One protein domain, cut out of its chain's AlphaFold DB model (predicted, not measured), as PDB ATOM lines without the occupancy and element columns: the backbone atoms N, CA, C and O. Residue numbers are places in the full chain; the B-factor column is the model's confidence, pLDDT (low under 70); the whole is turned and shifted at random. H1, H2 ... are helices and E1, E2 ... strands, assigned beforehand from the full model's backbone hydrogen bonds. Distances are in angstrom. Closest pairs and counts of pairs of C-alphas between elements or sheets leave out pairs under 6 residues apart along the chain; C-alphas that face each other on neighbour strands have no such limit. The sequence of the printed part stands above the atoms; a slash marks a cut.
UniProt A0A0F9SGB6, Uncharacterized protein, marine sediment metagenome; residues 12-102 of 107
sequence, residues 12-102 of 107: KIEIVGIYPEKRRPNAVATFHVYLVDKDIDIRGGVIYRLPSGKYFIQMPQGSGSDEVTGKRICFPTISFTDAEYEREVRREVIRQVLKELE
ATOM      1  N   LYS A  12     -69.129  -9.182  40.911       94.31
ATOM      2  CA  LYS A  12     -69.639  -9.639  42.205       94.31
ATOM      3  C   LYS A  12     -71.145  -9.776  42.082       94.31
ATOM      4  O   LYS A  12     -71.841  -8.773  41.988       94.31
ATOM      5  N   ILE A  13     -71.645 -11.008  42.079       95.06
ATOM      6  CA  ILE A  13     -73.078 -11.277  41.935       95.06
ATOM      7  C   ILE A  13     -73.637 -12.028  43.136       95.06
ATOM      8  O   ILE A  13     -72.918 -12.776  43.804       95.06
ATOM      9  N   GLU A  14     -74.938 -11.869  43.321       95.81
ATOM     10  CA  GLU A  14     -75.768 -12.619  44.252       95.81
ATOM     11  C   GLU A  14     -77.017 -13.125  43.520       95.81
ATOM     12  O   GLU A  14     -77.666 -12.371  42.785       95.81
ATOM     13  N   ILE A  15     -77.359 -14.403  43.706       94.88
ATOM     14  CA  ILE A  15     -78.659 -14.931  43.283       94.88
ATOM     15  C   ILE A  15     -79.677 -14.547  44.350       94.88
ATOM     16  O   ILE A  15     -79.694 -15.122  45.432       94.88
ATOM     17  N   VAL A  16     -80.533 -13.578  44.035       95.56
ATOM     18  CA  VAL A  16     -81.572 -13.107  44.961       95.56
ATOM     19  C   VAL A  16     -82.695 -14.135  45.073       95.56
ATOM     20  O   VAL A  16     -83.287 -14.310  46.134       95.56
ATOM     21  N   GLY A  17     -83.000 -14.829  43.975       94.19
ATOM     22  CA  GLY A  17     -83.997 -15.888  43.995       94.19
ATOM     23  C   GLY A  17     -84.146 -16.628  42.675       94.19
ATOM     24  O   GLY A  17     -83.827 -16.115  41.596       94.19
ATOM     25  N   ILE A  18     -84.677 -17.842  42.784       95.62
ATOM     26  CA  ILE A  18     -85.101 -18.688  41.672       95.62
ATOM     27  C   ILE A  18     -86.565 -19.057  41.917       95.62
ATOM     28  O   ILE A  18     -86.929 -19.529  42.991       95.62
ATOM     29  N   TYR A  19     -87.408 -18.832  40.915       93.56
ATOM     30  CA  TYR A  19     -88.859 -18.967  41.021       93.56
ATOM     31  C   TYR A  19     -89.364 -19.943  39.958       93.56
ATOM     32  O   TYR A  19     -89.047 -19.738  38.783       93.56
ATOM     33  N   PRO A  20     -90.164 -20.968  40.305       93.44
ATOM     34  CA  PRO A  20     -90.718 -21.898  39.325       93.44
ATOM     35  C   PRO A  20     -91.472 -21.182  38.197       93.44
ATOM     36  O   PRO A  20     -92.273 -20.279  38.443       93.44
ATOM     37  N   GLU A  21     -91.240 -21.602  36.955       93.12
ATOM     38  CA  GLU A  21     -91.910 -21.059  35.770       93.12
ATOM     39  C   GLU A  21     -92.901 -22.093  35.235       93.12
ATOM     40  O   GLU A  21     -92.531 -23.221  34.926       93.12
ATOM     41  N   LYS A  22     -94.175 -21.707  35.130       88.56
ATOM     42  CA  LYS A  22     -95.272 -22.594  34.700       88.56
ATOM     43  C   LYS A  22     -95.925 -22.149  33.393       88.56
ATOM     44  O   LYS A  22     -96.745 -22.873  32.839       88.56
ATOM     45  N   ARG A  23     -95.612 -20.943  32.911       88.69
ATOM     46  CA  ARG A  23     -96.272 -20.318  31.754       88.69
ATOM     47  C   ARG A  23     -95.508 -20.529  30.451       88.69
ATOM     48  O   ARG A  23     -96.109 -20.447  29.383       88.69
ATOM     49  N   ARG A  24     -94.195 -20.763  30.517       87.94
ATOM     50  CA  ARG A  24     -93.339 -20.953  29.336       87.94
ATOM     51  C   ARG A  24     -93.075 -22.445  29.098       87.94
ATOM     52  O   ARG A  24     -92.600 -23.114  30.013       87.94
ATOM     53  N   PRO A  25     -93.310 -22.970  27.882       84.00
ATOM     54  CA  PRO A  25     -92.972 -24.351  27.555       84.00
ATOM     55  C   PRO A  25     -91.488 -24.642  27.801       84.00
ATOM     56  O   PRO A  25     -90.629 -23.865  27.385       84.00
ATOM     57  N   ASN A  26     -91.190 -25.771  28.449       85.38
ATOM     58  CA  ASN A  26     -89.835 -26.261  28.751       85.38
ATOM     59  C   ASN A  26     -88.985 -25.370  29.679       85.38
ATOM     60  O   ASN A  26     -87.837 -25.720  29.975       85.38
ATOM     61  N   ALA A  27     -89.514 -24.234  30.139       93.75
ATOM     62  CA  ALA A  27     -88.902 -23.471  31.212       93.75
ATOM     63  C   ALA A  27     -89.219 -24.155  32.542       93.75
ATOM     64  O   ALA A  27     -90.343 -24.596  32.762       93.75
ATOM     65  N   VAL A  28     -88.222 -24.244  33.416       94.25
ATOM     66  CA  VAL A  28     -88.383 -24.800  34.766       94.25
ATOM     67  C   VAL A  28     -88.457 -23.701  35.815       94.25
ATOM     68  O   VAL A  28     -89.182 -23.823  36.797       94.25
ATOM     69  N   ALA A  29     -87.740 -22.599  35.596       95.44
ATOM     70  CA  ALA A  29     -87.691 -21.491  36.530       95.44
ATOM     71  C   ALA A  29     -87.298 -20.180  35.847       95.44
ATOM     72  O   ALA A  29     -86.751 -20.158  34.741       95.44
ATOM     73  N   THR A  30     -87.543 -19.083  36.549       96.31
ATOM     74  CA  THR A  30     -86.920 -17.784  36.312       96.31
ATOM     75  C   THR A  30     -85.948 -17.469  37.441       96.31
ATOM     76  O   THR A  30     -86.080 -18.008  38.537       96.31
ATOM     77  N   PHE A  31     -84.971 -16.606  37.185       96.25
ATOM     78  CA  PHE A  31     -84.015 -16.169  38.197       96.25
ATOM     79  C   PHE A  31     -83.915 -14.647  38.275       96.25
ATOM     80  O   PHE A  31     -84.212 -13.913  37.322       96.25
ATOM     81  N   HIS A  32     -83.468 -14.198  39.440       96.31
ATOM     82  CA  HIS A  32     -83.192 -12.814  39.787       96.31
ATOM     83  C   HIS A  32     -81.768 -12.734  40.337       96.31
ATOM     84  O   HIS A  32     -81.417 -13.438  41.282       96.31
ATOM     85  N   VAL A  33     -80.947 -11.900  39.704       96.44
ATOM     86  CA  VAL A  33     -79.552 -11.646  40.073       96.44
ATOM     87  C   VAL A  33     -79.406 -10.194  40.502       96.44
ATOM     88  O   VAL A  33     -79.924  -9.299  39.836       96.44
ATOM     89  N   TYR A  34     -78.638  -9.960  41.558       97.19
ATOM     90  CA  TYR A  34     -78.130  -8.641  41.906       97.19
ATOM     91  C   TYR A  34     -76.631  -8.576  41.596       97.19
ATOM     92  O   TYR A  34     -75.843  -9.395  42.075       97.19
ATOM     93  N   LEU A  35     -76.236  -7.633  40.742       95.62
ATOM     94  CA  LEU A  35     -74.843  -7.356  40.394       95.62
ATOM     95  C   LEU A  35     -74.303  -6.316  41.380       95.62
ATOM     96  O   LEU A  35     -74.429  -5.111  41.169       95.62
ATOM     97  N   VAL A  36     -73.730  -6.807  42.476       95.69
ATOM     98  CA  VAL A  36     -73.319  -6.043  43.660       95.69
ATOM     99  C   VAL A  36     -72.316  -4.945  43.319       95.69
ATOM    100  O   VAL A  36     -72.398  -3.846  43.853       95.69
ATOM    101  N   ASP A  37     -71.355  -5.215  42.433       92.50
ATOM    102  CA  ASP A  37     -70.323  -4.241  42.057       92.50
ATOM    103  C   ASP A  37     -70.832  -3.137  41.118       92.50
ATOM    104  O   ASP A  37     -70.123  -2.154  40.889       92.50
ATOM    105  N   LYS A  38     -72.045  -3.284  40.574       93.56
ATOM    106  CA  LYS A  38     -72.688  -2.283  39.712       93.56
ATOM    107  C   LYS A  38     -73.957  -1.684  40.299       93.56
ATOM    108  O   LYS A  38     -74.467  -0.748  39.701       93.56
ATOM    109  N   ASP A  39     -74.436  -2.203  41.427       95.44
ATOM    110  CA  ASP A  39     -75.727  -1.843  42.015       95.44
ATOM    111  C   ASP A  39     -76.888  -1.990  41.008       95.44
ATOM    112  O   ASP A  39     -77.706  -1.094  40.809       95.44
ATOM    113  N   ILE A  40     -76.921  -3.127  40.299       94.62
ATOM    114  CA  ILE A  40     -77.935  -3.412  39.271       94.62
ATOM    115  C   ILE A  40     -78.729  -4.660  39.640       94.62
ATOM    116  O   ILE A  40     -78.173  -5.737  39.858       94.62
ATOM    117  N   ASP A  41     -80.050  -4.522  39.613       95.50
ATOM    118  CA  ASP A  41     -81.008  -5.611  39.747       95.50
ATOM    119  C   ASP A  41     -81.402  -6.145  38.355       95.50
ATOM    120  O   ASP A  41     -81.901  -5.411  37.497       95.50
ATOM    121  N   ILE A  42     -81.140  -7.431  38.112       94.19
ATOM    122  CA  ILE A  42     -81.382  -8.112  36.839       94.19
ATOM    123  C   ILE A  42     -82.444  -9.194  37.053       94.19
ATOM    124  O   ILE A  42     -82.204 -10.206  37.717       94.19
ATOM    125  N   ARG A  43     -83.615  -9.021  36.429       94.38
ATOM    126  CA  ARG A  43     -84.765  -9.937  36.557       94.38
ATOM    127  C   ARG A  43     -85.193 -10.539  35.235       94.38
ATOM    128  O   ARG A  43     -84.978  -9.965  34.172       94.38
ATOM    129  N   GLY A  44     -85.891 -11.669  35.329       92.31
ATOM    130  CA  GLY A  44     -86.536 -12.302  34.180       92.31
ATOM    131  C   GLY A  44     -85.582 -13.141  33.337       92.31
ATOM    132  O   GLY A  44     -85.879 -13.421  32.176       92.31
ATOM    133  N   GLY A  45     -84.447 -13.544  33.911       95.62
ATOM    134  CA  GLY A  45     -83.641 -14.603  33.332       95.62
ATOM    135  C   GLY A  45     -84.400 -15.922  33.437       95.62
ATOM    136  O   GLY A  45     -85.182 -16.108  34.368       95.62
ATOM    137  N   VAL A  46     -84.227 -16.819  32.471       95.81
ATOM    138  CA  VAL A  46     -85.028 -18.046  32.365       95.81
ATOM    139  C   VAL A  46     -84.130 -19.264  32.298       95.81
ATOM    140  O   VAL A  46     -83.115 -19.269  31.605       95.81
ATOM    141  N   ILE A  47     -84.522 -20.306  33.015       96.19
ATOM    142  CA  ILE A  47     -83.848 -21.595  33.047       96.19
ATOM    143  C   ILE A  47     -84.743 -22.583  32.313       96.19
ATOM    144  O   ILE A  47     -85.902 -22.782  32.680       96.19
ATOM    145  N   TYR A  48     -84.198 -23.216  31.283       95.19
ATOM    146  CA  TYR A  48     -84.858 -24.272  30.525       95.19
ATOM    147  C   TYR A  48     -84.186 -25.604  30.814       95.19
ATOM    148  O   TYR A  48     -82.962 -25.669  30.947       95.19
ATOM    149  N   ARG A  49     -84.971 -26.681  30.847       92.31
ATOM    150  CA  ARG A  49     -84.428 -28.041  30.872       92.31
ATOM    151  C   ARG A  49     -84.484 -28.610  29.464       92.31
ATOM    152  O   ARG A  49     -85.556 -28.781  28.893       92.31
ATOM    153  N   LEU A  50     -83.314 -28.848  28.881       91.88
ATOM    154  CA  LEU A  50     -83.204 -29.417  27.544       91.88
ATOM    155  C   LEU A  50     -83.592 -30.905  27.560       91.88
ATOM    156  O   LEU A  50     -83.438 -31.557  28.596       91.88
ATOM    157  N   PRO A  51     -83.985 -31.491  26.409       91.50
ATOM    158  CA  PRO A  51     -84.260 -32.928  26.308       91.50
ATOM    159  C   PRO A  51     -83.089 -33.823  26.739       91.50
ATOM    160  O   PRO A  51     -83.294 -34.944  27.186       91.50
ATOM    161  N   SER A  52     -81.852 -33.319  26.654       92.94
ATOM    162  CA  SER A  52     -80.645 -34.001  27.138       92.94
ATOM    163  C   SER A  52     -80.503 -34.023  28.666       92.94
ATOM    164  O   SER A  52     -79.512 -34.537  29.178       92.94
ATOM    165  N   GLY A  53     -81.430 -33.404  29.401       88.81
ATOM    166  CA  GLY A  53     -81.369 -33.223  30.850       88.81
ATOM    167  C   GLY A  53     -80.505 -32.044  31.307       88.81
ATOM    168  O   GLY A  53     -80.573 -31.683  32.479       88.81
ATOM    169  N   LYS A  54     -79.734 -31.414  30.408       91.38
ATOM    170  CA  LYS A  54     -78.913 -30.231  30.716       91.38
ATOM    171  C   LYS A  54     -79.775 -28.981  30.885       91.38
ATOM    172  O   LYS A  54     -80.779 -28.819  30.191       91.38
ATOM    173  N   TYR A  55     -79.336 -28.062  31.740       93.00
ATOM    174  CA  TYR A  55     -79.950 -26.743  31.845       93.00
ATOM    175  C   TYR A  55     -79.400 -25.785  30.789       93.00
ATOM    176  O   TYR A  55     -78.194 -25.727  30.542       93.00
ATOM    177  N   PHE A  56     -80.295 -25.009  30.187       94.44
ATOM    178  CA  PHE A  56     -79.962 -23.845  29.382       94.44
ATOM    179  C   PHE A  56     -80.420 -22.593  30.127       94.44
ATOM    180  O   PHE A  56     -81.605 -22.439  30.418       94.44
ATOM    181  N   ILE A  57     -79.474 -21.716  30.454       95.62
ATOM    182  CA  ILE A  57     -79.718 -20.503  31.236       95.62
ATOM    183  C   ILE A  57     -79.670 -19.313  30.285       95.62
ATOM    184  O   ILE A  57     -78.636 -19.006  29.690       95.62
ATOM    185  N   GLN A  58     -80.810 -18.651  30.136       94.62
ATOM    186  CA  GLN A  58     -80.996 -17.498  29.274       94.62
ATOM    187  C   GLN A  58     -81.024 -16.224  30.124       94.62
ATOM    188  O   GLN A  58     -81.898 -16.056  30.973       94.62
ATOM    189  N   MET A  59     -80.087 -15.308  29.872       94.25
ATOM    190  CA  MET A  59     -80.139 -13.945  30.424       94.25
ATOM    191  C   MET A  59     -81.384 -13.197  29.916       94.25
ATOM    192  O   MET A  59     -81.870 -13.532  28.834       94.25
ATOM    193  N   PRO A  60     -81.883 -12.169  30.626       93.38
ATOM    194  CA  PRO A  60     -83.041 -11.401  30.180       93.38
ATOM    195  C   PRO A  60     -82.857 -10.820  28.773       93.38
ATOM    196  O   PRO A  60     -81.802 -10.272  28.431       93.38
ATOM    197  N   GLN A  61     -83.901 -10.954  27.959       93.12
ATOM    198  CA  GLN A  61     -83.952 -10.434  26.597       93.12
ATOM    199  C   GLN A  61     -85.240  -9.645  26.389       93.12
ATOM    200  O   GLN A  61     -86.318 -10.070  26.810       93.12
ATOM    201  N   GLY A  62     -85.116  -8.513  25.700       91.56
ATOM    202  CA  GLY A  62     -86.235  -7.785  25.121       91.56
ATOM    203  C   GLY A  62     -86.570  -8.318  23.730       91.56
ATOM    204  O   GLY A  62     -85.738  -8.938  23.064       91.56
ATOM    205  N   SER A  63     -87.794  -8.054  23.275       93.56
ATOM    206  CA  SER A  63     -88.187  -8.258  21.881       93.56
ATOM    207  C   SER A  63     -88.840  -6.997  21.345       93.56
ATOM    208  O   SER A  63     -89.629  -6.378  22.055       93.56
ATOM    209  N   GLY A  64     -88.554  -6.659  20.096       94.94
ATOM    210  CA  GLY A  64     -89.126  -5.504  19.414       94.94
ATOM    211  C   GLY A  64     -89.138  -5.717  17.908       94.94
ATOM    212  O   GLY A  64     -88.821  -6.809  17.433       94.94
ATOM    213  N   SER A  65     -89.500  -4.676  17.171       97.06
ATOM    214  CA  SER A  65     -89.379  -4.648  15.715       97.06
ATOM    215  C   SER A  65     -88.212  -3.749  15.334       97.06
ATOM    216  O   SER A  65     -88.090  -2.648  15.859       97.06
ATOM    217  N   ASP A  66     -87.357  -4.228  14.439       94.31
ATOM    218  CA  ASP A  66     -86.318  -3.417  13.816       94.31
ATOM    219  C   ASP A  66     -86.973  -2.339  12.941       94.31
ATOM    220  O   ASP A  66     -87.794  -2.657  12.079       94.31
ATOM    221  N   GLU A  67     -86.644  -1.070  13.175       94.19
ATOM    222  CA  GLU A  67     -87.328   0.064  12.533       94.19
ATOM    223  C   GLU A  67     -87.084   0.138  11.018       94.19
ATOM    224  O   GLU A  67     -87.912   0.674  10.285       94.19
ATOM    225  N   VAL A  68     -85.972  -0.425  10.534       95.56
ATOM    226  CA  VAL A  68     -85.581  -0.374   9.118       95.56
ATOM    227  C   VAL A  68     -86.233  -1.504   8.328       95.56
ATOM    228  O   VAL A  68     -86.715  -1.312   7.214       95.56
ATOM    229  N   THR A  69     -86.232  -2.710   8.890       95.94
ATOM    230  CA  THR A  69     -86.667  -3.931   8.203       95.94
ATOM    231  C   THR A  69     -88.072  -4.380   8.598       95.94
ATOM    232  O   THR A  69     -88.626  -5.269   7.950       95.94
ATOM    233  N   GLY A  70     -88.637  -3.830   9.677       94.94
ATOM    234  CA  GLY A  70     -89.911  -4.249  10.269       94.94
ATOM    235  C   GLY A  70     -89.885  -5.651  10.889       94.94
ATOM    236  O   GLY A  70     -90.916  -6.148  11.346       94.94
ATOM    237  N   LYS A  71     -88.729  -6.326  10.898       96.50
ATOM    238  CA  LYS A  71     -88.603  -7.698  11.394       96.50
ATOM    239  C   LYS A  71     -88.594  -7.722  12.912       96.50
ATOM    240  O   LYS A  71     -87.989  -6.873  13.559       96.50
ATOM    241  N   ARG A  72     -89.205  -8.760  13.485       96.00
ATOM    242  CA  ARG A  72     -89.116  -9.012  14.922       96.00
ATOM    243  C   ARG A  72     -87.690  -9.423  15.286       96.00
ATOM    244  O   ARG A  72     -87.158 -10.371  14.710       96.00
ATOM    245  N   ILE A  73     -87.105  -8.734  16.255       94.19
ATOM    246  CA  ILE A  73     -85.762  -8.989  16.777       94.19
ATOM    247  C   ILE A  73     -85.808  -9.237  18.285       94.19
ATOM    248  O   ILE A  73     -86.720  -8.780  18.980       94.19
ATOM    249  N   CYS A  74     -84.801  -9.951  18.782       92.94
ATOM    250  CA  CYS A  74     -84.530 -10.103  20.206       92.94
ATOM    251  C   CYS A  74     -83.185  -9.453  20.522       92.94
ATOM    252  O   CYS A  74     -82.227  -9.620  19.768       92.94
ATOM    253  N   PHE A  75     -83.106  -8.743  21.639       91.19
ATOM    254  CA  PHE A  75     -81.900  -8.036  22.059       91.19
ATOM    255  C   PHE A  75     -81.675  -8.213  23.564       91.19
ATOM    256  O   PHE A  75     -82.632  -8.436  24.311       91.19
ATOM    257  N   PRO A  76     -80.417  -8.173  24.033       91.12
ATOM    258  CA  PRO A  76     -80.134  -8.267  25.458       91.12
ATOM    259  C   PRO A  76     -80.739  -7.070  26.198       91.12
ATOM    260  O   PRO A  76     -80.622  -5.934  25.747       91.12
ATOM    261  N   THR A  77     -81.369  -7.313  27.349       91.12
ATOM    262  CA  THR A  77     -81.875  -6.226  28.209       91.12
ATOM    263  C   THR A  77     -80.739  -5.486  28.920       91.12
ATOM    264  O   THR A  77     -80.888  -4.325  29.279       91.12
ATOM    265  N   ILE A  78     -79.597  -6.153  29.103       90.69
ATOM    266  CA  ILE A  78     -78.383  -5.586  29.684       90.69
ATOM    267  C   ILE A  78     -77.166  -6.019  28.868       90.69
ATOM    268  O   ILE A  78     -77.039  -7.189  28.495       90.69
ATOM    269  N   SER A  79     -76.271  -5.074  28.610       92.06
ATOM    270  CA  SER A  79     -74.964  -5.298  27.998       92.06
ATOM    271  C   SER A  79     -73.922  -4.426  28.689       92.06
ATOM    272  O   SER A  79     -74.253  -3.399  29.287       92.06
ATOM    273  N   PHE A  80     -72.660  -4.842  28.619       91.69
ATOM    274  CA  PHE A  80     -71.545  -4.066  29.150       91.69
ATOM    275  C   PHE A  80     -70.592  -3.721  28.013       91.69
ATOM    276  O   PHE A  80     -70.334  -4.528  27.125       91.69
ATOM    277  N   THR A  81     -70.041  -2.511  28.036       91.94
ATOM    278  CA  THR A  81     -69.104  -2.054  27.000       91.94
ATOM    279  C   THR A  81     -67.796  -2.847  27.004       91.94
ATOM    280  O   THR A  81     -67.162  -2.990  25.961       91.94
ATOM    281  N   ASP A  82     -67.386  -3.377  28.161       91.69
ATOM    282  CA  ASP A  82     -66.268  -4.315  28.264       91.69
ATOM    283  C   ASP A  82     -66.759  -5.745  27.999       91.69
ATOM    284  O   ASP A  82     -67.418  -6.367  28.834       91.69
ATOM    285  N   ALA A  83     -66.402  -6.273  26.828       91.00
ATOM    286  CA  ALA A  83     -66.786  -7.611  26.390       91.00
ATOM    287  C   ALA A  83     -66.213  -8.739  27.266       91.00
ATOM    288  O   ALA A  83     -66.788  -9.830  27.315       91.00
ATOM    289  N   GLU A  84     -65.079  -8.518  27.935       92.00
ATOM    290  CA  GLU A  84     -64.518  -9.503  28.858       92.00
ATOM    291  C   GLU A  84     -65.311  -9.517  30.160       92.00
ATOM    292  O   GLU A  84     -65.751 -10.584  30.582       92.00
ATOM    293  N   TYR A  85     -65.595  -8.342  30.726       92.44
ATOM    294  CA  TYR A  85     -66.470  -8.233  31.893       92.44
ATOM    295  C   TYR A  85     -67.865  -8.809  31.607       92.44
ATOM    296  O   TYR A  85     -68.376  -9.594  32.401       92.44
ATOM    297  N   GLU A  86     -68.461  -8.514  30.444       93.25
ATOM    298  CA  GLU A  86     -69.754  -9.092  30.053       93.25
ATOM    299  C   GLU A  86     -69.713 -10.627  30.015       93.25
ATOM    300  O   GLU A  86     -70.637 -11.301  30.483       93.25
ATOM    301  N   ARG A  87     -68.640 -11.198  29.459       92.38
ATOM    302  CA  ARG A  87     -68.458 -12.651  29.402       92.38
ATOM    303  C   ARG A  87     -68.346 -13.249  30.800       92.38
ATOM    304  O   ARG A  87     -68.959 -14.288  31.050       92.38
ATOM    305  N   GLU A  88     -67.599 -12.605  31.689       94.19
ATOM    306  CA  GLU A  88     -67.442 -13.058  33.069       94.19
ATOM    307  C   GLU A  88     -68.752 -12.941  33.855       94.19
ATOM    308  O   GLU A  88     -69.110 -13.891  34.547       94.19
ATOM    309  N   VAL A  89     -69.545 -11.876  33.669       94.44
ATOM    310  CA  VAL A  89     -70.891 -11.766  34.266       94.44
ATOM    311  C   VAL A  89     -71.758 -12.946  33.833       94.44
ATOM    312  O   VAL A  89     -72.348 -13.625  34.669       94.44
ATOM    313  N   ARG A  90     -71.811 -13.243  32.527       93.81
ATOM    314  CA  ARG A  90     -72.611 -14.362  32.002       93.81
ATOM    315  C   ARG A  90     -72.163 -15.707  32.579       93.81
ATOM    316  O   ARG A  90     -73.008 -16.513  32.962       93.81
ATOM    317  N   ARG A  91     -70.851 -15.957  32.647       94.69
ATOM    318  CA  ARG A  91     -70.281 -17.194  33.211       94.69
ATOM    319  C   ARG A  91     -70.611 -17.347  34.686       94.69
ATOM    320  O   ARG A  91     -71.037 -18.420  35.106       94.69
ATOM    321  N   GLU A  92     -70.430 -16.280  35.448       95.25
ATOM    322  CA  GLU A  92     -70.629 -16.288  36.887       95.25
ATOM    323  C   GLU A  92     -72.112 -16.457  37.238       95.25
ATOM    324  O   GLU A  92     -72.438 -17.278  38.094       95.25
ATOM    325  N   VAL A  93     -73.022 -15.803  36.502       95.31
ATOM    326  CA  VAL A  93     -74.474 -16.023  36.639       95.31
ATOM    327  C   VAL A  93     -74.829 -17.481  36.378       95.31
ATOM    328  O   VAL A  93     -75.502 -18.096  37.198       95.31
ATOM    329  N   ILE A  94     -74.350 -18.060  35.273       94.88
ATOM    330  CA  ILE A  94     -74.593 -19.475  34.951       94.88
ATOM    331  C   ILE A  94     -74.097 -20.373  36.087       94.88
ATOM    332  O   ILE A  94     -74.828 -21.252  36.537       94.88
ATOM    333  N   ARG A  95     -72.874 -20.141  36.572       94.69
ATOM    334  CA  ARG A  95     -72.257 -20.935  37.637       94.69
ATOM    335  C   ARG A  95     -73.059 -20.872  38.936       94.69
ATOM    336  O   ARG A  95     -73.309 -21.916  39.533       94.69
ATOM    337  N   GLN A  96     -73.452 -19.676  39.375       95.12
ATOM    338  CA  GLN A  96     -74.198 -19.515  40.622       95.12
ATOM    339  C   GLN A  96     -75.637 -20.024  40.507       95.12
ATOM    340  O   GLN A  96     -76.092 -20.723  41.404       95.12
ATOM    341  N   VAL A  97     -76.325 -19.773  39.389       95.12
ATOM    342  CA  VAL A  97     -77.668 -20.326  39.152       95.12
ATOM    343  C   VAL A  97     -77.640 -21.855  39.176       95.12
ATOM    344  O   VAL A  97     -78.485 -22.457  39.826       95.12
ATOM    345  N   LEU A  98     -76.669 -22.498  38.514       93.50
ATOM    346  CA  LEU A  98     -76.543 -23.961  38.555       93.50
ATOM    347  C   LEU A  98     -76.312 -24.476  39.978       93.50
ATOM    348  O   LEU A  98     -76.953 -25.445  40.368       93.50
ATOM    349  N   LYS A  99     -75.452 -23.805  40.751       93.00
ATOM    350  CA  LYS A  99     -75.205 -24.155  42.153       93.00
ATOM    351  C   LYS A  99     -76.481 -24.062  42.993       93.00
ATOM    352  O   LYS A  99     -76.756 -24.971  43.766       93.00
ATOM    353  N   GLU A 100     -77.267 -23.000  42.837       92.06
ATOM    354  CA  GLU A 100     -78.520 -22.876  43.587       92.06
ATOM    355  C   GLU A 100     -79.544 -23.931  43.160       92.06
ATOM    356  O   GLU A 100     -80.184 -24.543  44.012       92.06
ATOM    357  N   LEU A 101     -79.629 -24.247  41.864       90.38
ATOM    358  CA  LEU A 101     -80.500 -25.313  41.362       90.38
ATOM    359  C   LEU A 101     -80.183 -26.695  41.948       90.38
ATOM    360  O   LEU A 101     -81.103 -27.492  42.101       90.38
ATOM    361  N   GLU A 102     -78.924 -26.995  42.280       87.31
ATOM    362  CA  GLU A 102     -78.546 -28.261  42.933       87.31
ATOM    363  C   GLU A 102     -79.146 -28.403  44.337       87.31
ATOM    364  O   GLU A 102     -79.364 -29.519  44.808       87.31
TER     365      GLU A 102
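Overview. This is residues 12 to 102 of the 107 residues of an uncharacterized protein of marine sediment metagenome (UniProt A0A0F9SGB6). A strongly twisted sheet of four strands, E1 to E4, curls round one long helix, H1, which covers one of its faces. A separate hairpin of two shorter strands, E5 and E6, reaches away from this body as an arm and makes much of the length. The printed part has 91 residues, with six named strands followed by one named helix, in the order E1 E2 E3 E4 E5 E6 H1. The larger sheet has the order E1, E2, E3, E4 and the smaller one E5, E6, both antiparallel, and the class is mixed, helices and strands. The whole is only just compact, close to loose, with a radius of gyration of the C-alphas of 14.3 A, and spans 44 by 33 by 21 A.

Arrangement. E1, residues 13 to 20, and E2, residues 27 to 35, form an antiparallel hairpin at 156 degrees, with N 14 and O 34 2.9 A apart, within hydrogen-bond range. E2 and E3, residues 40 to 49, form the next hairpin, with N 31 and O 45 at 2.9 A. E3 and E4, residues 55 to 58, form a third at 144 degrees, with N 48 and O 56 at 2.8 A. E1, E2, E3 and E4 form a meander, each strand the antiparallel neighbour of the one before. E4 runs on into E5, residues 61 to 65, across a break of 2 residues, at 53 degrees. E5 and E6, residues 72 to 76, form a hairpin at 149 degrees, with N 62 and O 75 at 2.8 A. H1, residues 83 to 102, is on the sheet E1 E2 E3 E4, two layers with the helix on one face. Its closest C-alphas to E1 are those of Val 97 and Ile 15, 6.9 A apart, and to E4 those of Ile 94 and Ile 57, 6.4 A apart. H1 and E3 are near each other, with 5 pairs of C-alphas within 10 A. E5 and H1 are apart. In H1 every O i to N i+4 pair is within hydrogen-bond range.

Along the chain. E1 begins at C-alpha 13 (-73.078, -11.277, 41.935) and is 20.8 A long. E2 measures 23.3 A, and E3, the longest strand by residues, 26.8 A. E4 has four residues, and E5 and E6 have five each. H1 is 29.0 A long and ends at C-alpha 102 (-78.546, -28.261, 42.933).

Size, cuts and confidence. The C-alphas farthest apart are those of Val 68 and Glu 102, at 44.4 A. The printed part has no cut, and no link is long. The mean pLDDT of the printed part is 93.5, and no printed residue is under 70.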